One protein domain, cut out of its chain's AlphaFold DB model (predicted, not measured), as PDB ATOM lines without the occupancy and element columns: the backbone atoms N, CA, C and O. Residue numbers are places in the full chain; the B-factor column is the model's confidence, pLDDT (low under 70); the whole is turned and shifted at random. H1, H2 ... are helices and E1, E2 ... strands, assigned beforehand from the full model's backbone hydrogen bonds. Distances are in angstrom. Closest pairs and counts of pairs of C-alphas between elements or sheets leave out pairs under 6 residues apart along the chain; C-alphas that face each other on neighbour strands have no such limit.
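What this domain is: This is residues 143 to 222 of the 222 residues of the protein "SMI1/KNR4 family protein" of Roseimicrobium sp. ORNL1 (UniProt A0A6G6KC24). A small sheet of three strands, E1, E4 and E3, is the middle layer of the body: H2 runs along one of its faces with H1 at its side, and the loop from E1 to E3, with E2 in it, passes over the other face. Past E4 a tail sticks out, residues 211 to 222, with H3 in it. The printed part has 80 residues, with three named helices and four named strands in the order H1 H2 E1 E2 E3 E4 H3; the sheet runs E1, E4, E3, all antiparallel. The class is mixed, helices and strands, with 35 of the residues in named elements, under half. The whole is loose, with a radius of gyration of the C-alphas of 14.5 A, and elongated, spanning 46 by 26 by 21 A.

How they stand to each other: Begin at the inner strand E4, residues 203 to 207. Beside it is the edge strand E1, residues 171 to 174, antiparallel at 160 degrees; look for N 173 and O 204, 2.8 A apart and within hydrogen-bond range. The other edge strand is E3, residues 194 to 197, antiparallel to E4 at 168 degrees and a hairpin with it; N 196 and O 205 are 2.8 A apart. H2, residues 157 to 164, is on the sheet at a height over the sheet of 9.8 A. It lies over E4 and only just over E1, on which 3 of its 8 C-alphas fall, and runs along the strands, at 20 degrees to E4 on the local plane. H1, residues 148 to 152, only grazes the sheet; it touches H2, and their closest C-alphas, of Ala 152 and Arg 160, are 4.7 A apart. E2, residues 183 to 185, pairs with no named strand; its closest C-alpha to E1 is that of Phe 184, 7.1 A from Val 173. H3, residues 214 to 219, is not on the sheet and is apart from H1 and H2. In H1, H2 and H3 every O i to N i+4 pair is within hydrogen-bond range.

Where its parts are: Find C-alpha 203 at (197.623, 154.984, 108.941); from there E4 runs 14.0 A to C-alpha 207. E3 measures 10.7 A, E1 10.4 A and E2 7.2 A. H2 starts with C-alpha 157 at (185.870, 156.645, 110.181) and is 10.5 A long; H1 is 6.0 A. H3 ends 9.0 A from its start, at C-alpha 219, (210.423, 125.865, 127.032).

The domain as a whole: The C-alphas farthest apart, of Pro 179 and Phe 219, are 46.8 A from each other. The printed part has no cut, and no link is long. Look at the B-factor column: the mean pLDDT of the printed part is 89.7, and residues 212 to 222 are under 70.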
ATOM      1  N   PRO A 143     205.260 161.907 118.485       91.50
ATOM      2  CA  PRO A 143     204.264 162.962 118.575       91.50
ATOM      3  C   PRO A 143     203.088 162.645 117.641       91.50
ATOM      4  O   PRO A 143     203.288 162.230 116.503       91.50
ATOM      5  N   GLY A 144     201.862 162.829 118.130       91.69
ATOM      6  CA  GLY A 144     200.645 162.557 117.356       91.69
ATOM      7  C   GLY A 144     200.173 161.100 117.359       91.69
ATOM      8  O   GLY A 144     199.157 160.813 116.732       91.69
ATOM      9  N   ALA A 145     200.848 160.190 118.072       96.00
ATOM     10  CA  ALA A 145     200.298 158.860 118.317       96.00
ATOM     11  C   ALA A 145     199.039 158.948 119.196       96.00
ATOM     12  O   ALA A 145     199.042 159.595 120.243       96.00
ATOM     13  N   LEU A 146     197.980 158.279 118.758       97.94
ATOM     14  CA  LEU A 146     196.723 158.124 119.472       97.94
ATOM     15  C   LEU A 146     196.750 156.814 120.251       97.94
ATOM     16  O   LEU A 146     197.119 155.766 119.711       97.94
ATOM     17  N   SER A 147     196.289 156.841 121.495       97.75
ATOM     18  CA  SER A 147     195.919 155.608 122.184       97.75
ATOM     19  C   SER A 147     194.758 154.918 121.463       97.75
ATOM     20  O   SER A 147     193.969 155.557 120.761       97.75
ATOM     21  N   HIS A 148     194.604 153.610 121.677       98.06
ATOM     22  CA  HIS A 148     193.466 152.859 121.141       98.06
ATOM     23  C   HIS A 148     192.117 153.501 121.500       98.06
ATOM     24  O   HIS A 148     191.273 153.682 120.627       98.06
ATOM     25  N   THR A 149     191.946 153.939 122.752       98.19
ATOM     26  CA  THR A 149     190.723 154.608 123.222       98.19
ATOM     27  C   THR A 149     190.442 155.911 122.471       98.19
ATOM     28  O   THR A 149     189.301 156.156 122.080       98.19
ATOM     29  N   GLU A 150     191.461 156.747 122.251       98.50
ATOM     30  CA  GLU A 150     191.316 157.987 121.474       98.50
ATOM     31  C   GLU A 150     190.954 157.684 120.018       98.50
ATOM     32  O   GLU A 150     190.049 158.308 119.466       98.50
ATOM     33  N   ALA A 151     191.601 156.687 119.414       98.25
ATOM     34  CA  ALA A 151     191.321 156.279 118.045       98.25
ATOM     35  C   ALA A 151     189.916 155.671 117.881       98.25
ATOM     36  O   ALA A 151     189.211 155.991 116.924       98.25
ATOM     37  N   ALA A 152     189.461 154.862 118.839       98.12
ATOM     38  CA  ALA A 152     188.111 154.301 118.859       98.12
ATOM     39  C   ALA A 152     187.027 155.384 119.014       98.12
ATOM     40  O   ALA A 152     185.920 155.235 118.494       98.12
ATOM     41  N   ALA A 153     187.344 156.487 119.698       98.19
ATOM     42  CA  ALA A 153     186.477 157.657 119.832       98.19
ATOM     43  C   ALA A 153     186.634 158.679 118.687       98.19
ATOM     44  O   ALA A 153     185.953 159.708 118.697       98.19
ATOM     45  N   SER A 154     187.511 158.423 117.709       98.00
ATOM     46  CA  SER A 154     187.781 159.349 116.610       98.00
ATOM     47  C   SER A 154     186.533 159.605 115.766       98.00
ATOM     48  O   SER A 154     185.746 158.695 115.477       98.00
ATOM     49  N   ILE A 155     186.374 160.854 115.322       97.75
ATOM     50  CA  ILE A 155     185.359 161.225 114.329       97.75
ATOM     51  C   ILE A 155     185.718 160.706 112.933       97.75
ATOM     52  O   ILE A 155     184.818 160.459 112.129       97.75
ATOM     53  N   ASP A 156     187.005 160.481 112.667       98.06
ATOM     54  CA  ASP A 156     187.479 159.925 111.407       98.06
ATOM     55  C   ASP A 156     187.104 158.433 111.317       98.06
ATOM     56  O   ASP A 156     187.505 157.644 112.184       98.06
ATOM     57  N   PRO A 157     186.307 158.026 110.313       97.88
ATOM     58  CA  PRO A 157     185.870 156.645 110.181       97.88
ATOM     59  C   PRO A 157     187.025 155.672 109.935       97.88
ATOM     60  O   PRO A 157     186.997 154.604 110.535       97.88
ATOM     61  N   ALA A 158     188.049 156.034 109.159       97.75
ATOM     62  CA  ALA A 158     189.171 155.142 108.860       97.75
ATOM     63  C   ALA A 158     189.996 154.847 110.122       97.75
ATOM     64  O   ALA A 158     190.320 153.695 110.409       97.75
ATOM     65  N   ILE A 159     190.253 155.869 110.949       98.38
ATOM     66  CA  ILE A 159     190.945 155.690 112.240       98.38
ATOM     67  C   ILE A 159     190.133 154.775 113.166       98.38
ATOM     68  O   ILE A 159     190.683 153.845 113.760       98.38
ATOM     69  N   ARG A 160     188.822 155.019 113.282       98.38
ATOM     70  CA  ARG A 160     187.938 154.246 114.163       98.38
ATOM     71  C   ARG A 160     187.782 152.798 113.699       98.38
ATOM     72  O   ARG A 160     187.816 151.883 114.521       98.38
ATOM     73  N   GLU A 161     187.622 152.584 112.397       98.25
ATOM     74  CA  GLU A 161     187.551 151.255 111.787       98.25
ATOM     75  C   GLU A 161     188.860 150.498 111.980       98.25
ATOM     76  O   GLU A 161     188.836 149.339 112.392       98.25
ATOM     77  N   PHE A 162     190.005 151.155 111.784       98.31
ATOM     78  CA  PHE A 162     191.297 150.532 112.024       98.31
ATOM     79  C   PHE A 162     191.482 150.149 113.495       98.31
ATOM     80  O   PHE A 162     191.832 149.003 113.775       98.31
ATOM     81  N   ALA A 163     191.153 151.041 114.435       98.44
ATOM     82  CA  ALA A 163     191.194 150.750 115.869       98.44
ATOM     83  C   ALA A 163     190.337 149.531 116.244       98.44
ATOM     84  O   ALA A 163     190.774 148.687 117.026       98.44
ATOM     85  N   ALA A 164     189.158 149.370 115.637       98.12
ATOM     86  CA  ALA A 164     188.283 148.221 115.878       98.12
ATOM     87  C   ALA A 164     188.890 146.871 115.442       98.12
ATOM     88  O   ALA A 164     188.461 145.824 115.926       98.12
ATOM     89  N   THR A 165     189.894 146.875 114.556       97.94
ATOM     90  CA  THR A 165     190.629 145.663 114.147       97.94
ATOM     91  C   THR A 165     191.822 145.329 115.046       97.94
ATOM     92  O   THR A 165     192.419 144.258 114.906       97.94
ATOM     93  N   LEU A 166     192.186 146.234 115.957       97.56
ATOM     94  CA  LEU A 166     193.405 146.156 116.754       97.56
ATOM     95  C   LEU A 166     193.102 145.837 118.225       97.56
ATOM     96  O   LEU A 166     192.103 146.311 118.771       97.56
ATOM     97  N   PRO A 167     193.978 145.075 118.902       96.56
ATOM     98  CA  PRO A 167     193.967 144.980 120.358       96.56
ATOM     99  C   PRO A 167     194.173 146.343 121.043       96.56
ATOM    100  O   PRO A 167     194.871 147.209 120.519       96.56
ATOM    101  N   GLU A 168     193.654 146.488 122.265       96.06
ATOM    102  CA  GLU A 168     193.676 147.751 123.028       96.06
ATOM    103  C   GLU A 168     195.084 148.288 123.342       96.06
ATOM    104  O   GLU A 168     195.241 149.465 123.663       96.06
ATOM    105  N   HIS A 169     196.124 147.449 123.275       95.62
ATOM    106  CA  HIS A 169     197.500 147.858 123.581       95.62
ATOM    107  C   HIS A 169     198.228 148.540 122.416       95.62
ATOM    108  O   HIS A 169     199.378 148.946 122.596       95.62
ATOM    109  N   PHE A 170     197.598 148.645 121.245       97.31
ATOM    110  CA  PHE A 170     198.158 149.355 120.097       97.31
ATOM    111  C   PHE A 170     197.986 150.870 120.223       97.31
ATOM    112  O   PHE A 170     196.945 151.371 120.648       97.31
ATOM    113  N   GLU A 171     199.006 151.596 119.778       97.56
ATOM    114  CA  GLU A 171     198.942 153.028 119.496       97.56
ATOM    115  C   GLU A 171     198.842 153.223 117.979       97.56
ATOM    116  O   GLU A 171     199.450 152.468 117.215       97.56
ATOM    117  N   ILE A 172     198.073 154.217 117.537       98.31
ATOM    118  CA  ILE A 172     197.766 154.476 116.125       98.31
ATOM    119  C   ILE A 172     198.378 155.809 115.700       98.31
ATOM    120  O   ILE A 172     198.332 156.785 116.440       98.31
ATOM    121  N   VAL A 173     198.948 155.860 114.502       97.44
ATOM    122  CA  VAL A 173     199.558 157.051 113.910       97.44
ATOM    123  C   VAL A 173     198.936 157.289 112.544       97.44
ATOM    124  O   VAL A 173     198.950 156.401 111.695       97.44
ATOM    125  N   ASP A 174     198.420 158.493 112.326       96.81
ATOM    126  CA  ASP A 174     197.893 158.938 111.037       96.81
ATOM    127  C   ASP A 174     198.882 159.907 110.382       96.81
ATOM    128  O   ASP A 174     199.211 160.941 110.959       96.81
ATOM    129  N   LEU A 175     199.371 159.566 109.187       95.25
ATOM    130  CA  LEU A 175     200.290 160.383 108.391       95.25
ATOM    131  C   LEU A 175     199.631 160.952 107.121       95.25
ATOM    132  O   LEU A 175     200.336 161.394 106.211       95.25
ATOM    133  N   ARG A 176     198.296 160.923 107.002       93.06
ATOM    134  CA  ARG A 176     197.596 161.406 105.797       93.06
ATOM    135  C   ARG A 176     197.677 162.926 105.636       93.06
ATOM    136  O   ARG A 176     197.857 163.385 104.507       93.06
ATOM    137  N   ASP A 177     197.582 163.673 106.735       92.38
ATOM    138  CA  ASP A 177     197.611 165.143 106.763       92.38
ATOM    139  C   ASP A 177     198.449 165.655 107.945       92.38
ATOM    140  O   ASP A 177     197.940 166.166 108.943       92.38
ATOM    141  N   VAL A 178     199.762 165.434 107.866       94.75
ATOM    142  CA  VAL A 178     200.713 165.831 108.911       94.75
ATOM    143  C   VAL A 178     201.755 166.818 108.388       94.75
ATOM    144  O   VAL A 178     202.122 166.771 107.210       94.75
ATOM    145  N   PRO A 179     202.292 167.694 109.256       95.69
ATOM    146  CA  PRO A 179     203.475 168.477 108.933       95.69
ATOM    147  C   PRO A 179     204.667 167.599 108.522       95.69
ATOM    148  O   PRO A 179     204.841 166.485 109.021       95.69
ATOM    149  N   ILE A 180     205.524 168.134 107.648       97.06
ATOM    150  CA  ILE A 180     206.836 167.544 107.344       97.06
ATOM    151  C   ILE A 180     207.617 167.353 108.654       97.06
ATOM    152  O   ILE A 180     207.595 168.231 109.514       97.06
ATOM    153  N   GLY A 181     208.279 166.203 108.801       96.50
ATOM    154  CA  GLY A 181     209.009 165.809 110.012       96.50
ATOM    155  C   GLY A 181     208.191 164.986 111.008       96.50
ATOM    156  O   GLY A 181     208.761 164.377 111.909       96.50
ATOM    157  N   MET A 182     206.872 164.875 110.837       97.19
ATOM    158  CA  MET A 182     206.064 163.947 111.635       97.19
ATOM    159  C   MET A 182     206.245 162.503 111.164       97.19
ATOM    160  O   MET A 182     206.536 162.242 109.997       97.19
ATOM    161  N   GLY A 183     206.062 161.545 112.068       96.12
ATOM    162  CA  GLY A 183     206.353 160.147 111.780       96.12
ATOM    163  C   GLY A 183     206.096 159.222 112.958       96.12
ATOM    164  O   GLY A 183     205.445 159.597 113.932       96.12
ATOM    165  N   PHE A 184     206.650 158.013 112.886       96.12
ATOM    166  CA  PHE A 184     206.612 157.058 113.988       96.12
ATOM    167  C   PHE A 184     207.872 156.194 114.069       96.12
ATOM    168  O   PHE A 184     208.537 155.895 113.079       96.12
ATOM    169  N   SER A 185     208.180 155.771 115.291       95.12
ATOM    170  CA  SER A 185     209.254 154.848 115.640       95.12
ATOM    171  C   SER A 185     208.776 153.407 115.547       95.12
ATOM    172  O   SER A 185     208.069 152.920 116.433       95.12
ATOM    173  N   PHE A 186     209.183 152.708 114.488       92.75
ATOM    174  CA  PHE A 186     208.815 151.311 114.272       92.75
ATOM    175  C   PHE A 186     209.647 150.327 115.104       92.75
ATOM    176  O   PHE A 186     209.289 149.160 115.212       92.75
ATOM    177  N   GLY A 187     210.742 150.784 115.719       89.69
ATOM    178  CA  GLY A 187     211.553 149.986 116.644       89.69
ATOM    179  C   GLY A 187     211.481 150.451 118.097       89.69
ATOM    180  O   GLY A 187     212.370 150.117 118.880       89.69
ATOM    181  N   ARG A 188     210.447 151.217 118.487       89.12
ATOM    182  CA  ARG A 188     210.303 151.806 119.837       89.12
ATOM    183  C   ARG A 188     210.464 150.790 120.971       89.12
ATOM    184  O   ARG A 188     210.981 151.129 122.033       89.12
ATOM    185  N   TYR A 189     210.023 149.552 120.759       91.12
ATOM    186  CA  TYR A 189     210.094 148.471 121.743       91.12
ATOM    187  C   TYR A 189     211.109 147.379 121.369       91.12
ATOM    188  O   TYR A 189     211.062 146.280 121.922       91.12
ATOM    189  N   GLY A 190     212.056 147.694 120.479       89.75
ATOM    190  CA  GLY A 190     213.052 146.770 119.939       89.75
ATOM    191  C   GLY A 190     212.554 145.993 118.717       89.75
ATOM    192  O   GLY A 190     211.508 146.306 118.153       89.75
ATOM    193  N   ALA A 191     213.307 144.964 118.320       87.31
ATOM    194  CA  ALA A 191     213.042 144.162 117.118       87.31
ATOM    195  C   ALA A 191     211.694 143.415 117.133       87.31
ATOM    196  O   ALA A 191     211.184 143.060 116.079       87.31
ATOM    197  N   ASP A 192     211.118 143.201 118.318       90.00
ATOM    198  CA  ASP A 192     209.822 142.540 118.496       90.00
ATOM    199  C   ASP A 192     208.647 143.541 118.533       90.00
ATOM    200  O   ASP A 192     207.549 143.176 118.951       90.00
ATOM    201  N   THR A 193     208.864 144.815 118.173       92.38
ATOM    202  CA  THR A 193     207.778 145.808 118.080       92.38
ATOM    203  C   THR A 193     206.711 145.289 117.121       92.38
ATOM    204  O   THR A 193     207.004 144.952 115.976       92.38
ATOM    205  N   GLU A 194     205.469 145.199 117.590       94.38
ATOM    206  CA  GLU A 194     204.360 144.794 116.735       94.38
ATOM    207  C   GLU A 194     203.978 145.959 115.832       94.38
ATOM    208  O   GLU A 194     203.877 147.087 116.305       94.38
ATOM    209  N   LEU A 195     203.750 145.682 114.549       94.75
ATOM    210  CA  LEU A 195     203.458 146.687 113.531       94.75
ATOM    211  C   LEU A 195     202.239 146.263 112.715       94.75
ATOM    212  O   LEU A 195     202.080 145.090 112.361       94.75
ATOM    213  N   LYS A 196     201.359 147.223 112.439       95.19
ATOM    214  CA  LYS A 196     200.155 147.061 111.623       95.19
ATOM    215  C   LYS A 196     199.962 148.295 110.751       95.19
ATOM    216  O   LYS A 196     200.371 149.394 111.115       95.19
ATOM    217  N   ARG A 197     199.277 148.107 109.629       94.19
ATOM    218  CA  ARG A 197     198.929 149.166 108.683       94.19
ATOM    219  C   ARG A 197     197.470 149.029 108.255       94.19
ATOM    220  O   ARG A 197     196.976 147.908 108.113       94.19
ATOM    221  N   HIS A 198     196.792 150.154 108.045       94.75
ATOM    222  CA  HIS A 198     195.417 150.191 107.560       94.75
ATOM    223  C   HIS A 198     195.349 150.163 106.027       94.75
ATOM    224  O   HIS A 198     195.214 151.193 105.372       94.75
ATOM    225  N   GLY A 199     195.454 148.969 105.437       90.44
ATOM    226  CA  GLY A 199     195.378 148.810 103.981       90.44
ATOM    227  C   GLY A 199     196.400 149.685 103.245       90.44
ATOM    228  O   GLY A 199     197.580 149.701 103.594       90.44
ATOM    229  N   GLU A 200     195.946 150.423 102.233       88.44
ATOM    230  CA  GLU A 200     196.770 151.385 101.489       88.44
ATOM    231  C   GLU A 200     196.763 152.789 102.107       88.44
ATOM    232  O   GLU A 200     197.543 153.642 101.686       88.44
ATOM    233  N   GLU A 201     195.956 153.043 103.138       90.75
ATOM    234  CA  GLU A 201     195.977 154.329 103.824       90.75
ATOM    235  C   GLU A 201     197.257 154.504 104.640       90.75
ATOM    236  O   GLU A 201     197.841 153.552 105.161       90.75
ATOM    237  N   ARG A 202     197.675 155.763 104.783       92.56
ATOM    238  CA  ARG A 202     198.882 156.166 105.515       92.56
ATOM    239  C   ARG A 202     198.635 156.203 107.025       92.56
ATOM    240  O   ARG A 202     199.000 157.165 107.696       92.56
ATOM    241  N   ILE A 203     197.967 155.170 107.533       95.69
ATOM    242  CA  ILE A 203     197.623 154.984 108.941       95.69
ATOM    243  C   ILE A 203     198.294 153.702 109.423       95.69
ATOM    244  O   ILE A 203     198.123 152.618 108.857       95.69
ATOM    245  N   PHE A 204     199.054 153.835 110.499       96.56
ATOM    246  CA  PHE A 204     199.901 152.795 111.060       96.56
ATOM    247  C   PHE A 204     199.523 152.552 112.508       96.56
ATOM    248  O   PHE A 204     198.957 153.417 113.171       96.56
ATOM    249  N   ALA A 205     199.853 151.378 113.019       96.69
ATOM    250  CA  ALA A 205     199.785 151.114 114.438       96.69
ATOM    251  C   ALA A 205     201.009 150.334 114.886       96.69
ATOM    252  O   ALA A 205     201.536 149.490 114.156       96.69
ATOM    253  N   TYR A 206     201.452 150.622 116.099       95.44
ATOM    254  CA  TYR A 206     202.579 149.947 116.711       95.44
ATOM    255  C   TYR A 206     202.258 149.602 118.158       95.44
ATOM    256  O   TYR A 206     201.459 150.270 118.815       95.44
ATOM    257  N   ALA A 207     202.874 148.540 118.663       95.50
ATOM    258  CA  ALA A 207     202.675 148.142 120.043       95.50
ATOM    259  C   ALA A 207     203.892 147.440 120.625       95.50
ATOM    260  O   ALA A 207     204.721 146.846 119.929       95.50
ATOM    261  N   LYS A 208     203.981 147.484 121.953       93.56
ATOM    262  CA  LYS A 208     204.920 146.639 122.676       93.56
ATOM    263  C   LYS A 208     204.418 145.197 122.612       93.56
ATOM    264  O   LYS A 208     203.270 144.975 122.999       93.56
ATOM    265  N   PRO A 209     205.271 144.221 122.256       87.38
ATOM    266  CA  PRO A 209     204.856 142.829 122.238       87.38
ATOM    267  C   PRO A 209     204.368 142.402 123.629       87.38
ATOM    268  O   PRO A 209     204.991 142.763 124.645       87.38
ATOM    269  N   PRO A 210     203.284 141.612 123.720       81.12
ATOM    270  CA  PRO A 210     202.818 141.084 124.987       81.12
ATOM    271  C   PRO A 210     203.942 140.285 125.648       81.12
ATOM    272  O   PRO A 210     204.675 139.524 125.010       81.12
ATOM    273  N   ARG A 211     204.114 140.466 126.962       72.44
ATOM    274  CA  ARG A 211     205.161 139.761 127.710       72.44
ATOM    275  C   ARG A 211     204.958 138.252 127.573       72.44
ATOM    276  O   ARG A 211     204.019 137.702 128.144       72.44
ATOM    277  N   ARG A 212     205.886 137.569 126.897       65.12
ATOM    278  CA  ARG A 212     205.991 136.106 126.964       65.12
ATOM    279  C   ARG A 212     206.185 135.708 128.429       65.12
ATOM    280  O   ARG A 212     207.144 136.145 129.068       65.12
ATOM    281  N   GLY A 213     205.257 134.921 128.973       63.88
ATOM    282  CA  GLY A 213     205.355 134.413 130.342       63.88
ATOM    283  C   GLY A 213     206.665 133.646 130.559       63.88
ATOM    284  O   GLY A 213     207.214 133.069 129.622       63.88
ATOM    285  N   LEU A 214     207.168 133.622 131.799       62.44
ATOM    286  CA  LEU A 214     208.432 132.965 132.181       62.44
ATOM    287  C   LEU A 214     208.575 131.532 131.628       62.44
ATOM    288  O   LEU A 214     209.661 131.147 131.204       62.44
ATOM    289  N   MET A 215     207.474 130.779 131.549       58.66
ATOM    290  CA  MET A 215     207.452 129.416 131.006       58.66
ATOM    291  C   MET A 215     207.732 129.364 129.494       58.66
ATOM    292  O   MET A 215     208.460 128.488 129.041       58.66
ATOM    293  N   ALA A 216     207.247 130.323 128.699       60.91
ATOM    294  CA  ALA A 216     207.503 130.353 127.254       60.91
ATOM    295  C   ALA A 216     208.991 130.603 126.932       60.91
ATOM    296  O   ALA A 216     209.517 130.074 125.957       60.91
ATOM    297  N   ARG A 217     209.697 131.351 127.796       58.06
ATOM    298  CA  ARG A 217     211.156 131.551 127.712       58.06
ATOM    299  C   ARG A 217     211.962 130.310 128.099       58.06
ATOM    300  O   ARG A 217     213.035 130.108 127.548       58.06
ATOM    301  N   LEU A 218     211.456 129.506 129.034       58.03
ATOM    302  CA  LEU A 218     212.108 128.284 129.517       58.03
ATOM    303  C   LEU A 218     211.899 127.081 128.589       58.03
ATOM    304  O   LEU A 218     212.779 126.229 128.511       58.03
ATOM    305  N   PHE A 219     210.778 127.022 127.866       67.44
ATOM    306  CA  PHE A 219     210.423 125.865 127.032       67.44
ATOM    307  C   PHE A 219     210.540 126.096 125.521       67.44
ATOM    308  O   PHE A 219     210.208 125.199 124.753       67.44
ATOM    309  N   GLY A 220     211.034 127.258 125.079       53.03
ATOM    310  CA  GLY A 220     211.399 127.495 123.676       53.03
ATOM    311  C   GLY A 220     210.264 127.282 122.670       53.03
ATOM    312  O   GLY A 220     210.532 126.997 121.504       53.03
ATOM    313  N   VAL A 221     209.007 127.388 123.109       48.22
ATOM    314  CA  VAL A 221     207.854 127.225 122.223       48.22
ATOM    315  C   VAL A 221     207.750 128.496 121.384       48.22
ATOM    316  O   VAL A 221     207.534 129.580 121.931       48.22
ATOM    317  N   ARG A 222     208.023 128.348 120.082       47.81
ATOM    318  CA  ARG A 222     207.923 129.412 119.075       47.81
ATOM    319  C   ARG A 222     206.478 129.837 118.871       47.81
ATOM    320  O   ARG A 222     205.623 128.928 118.794       47.81
TER     321      ARG A 222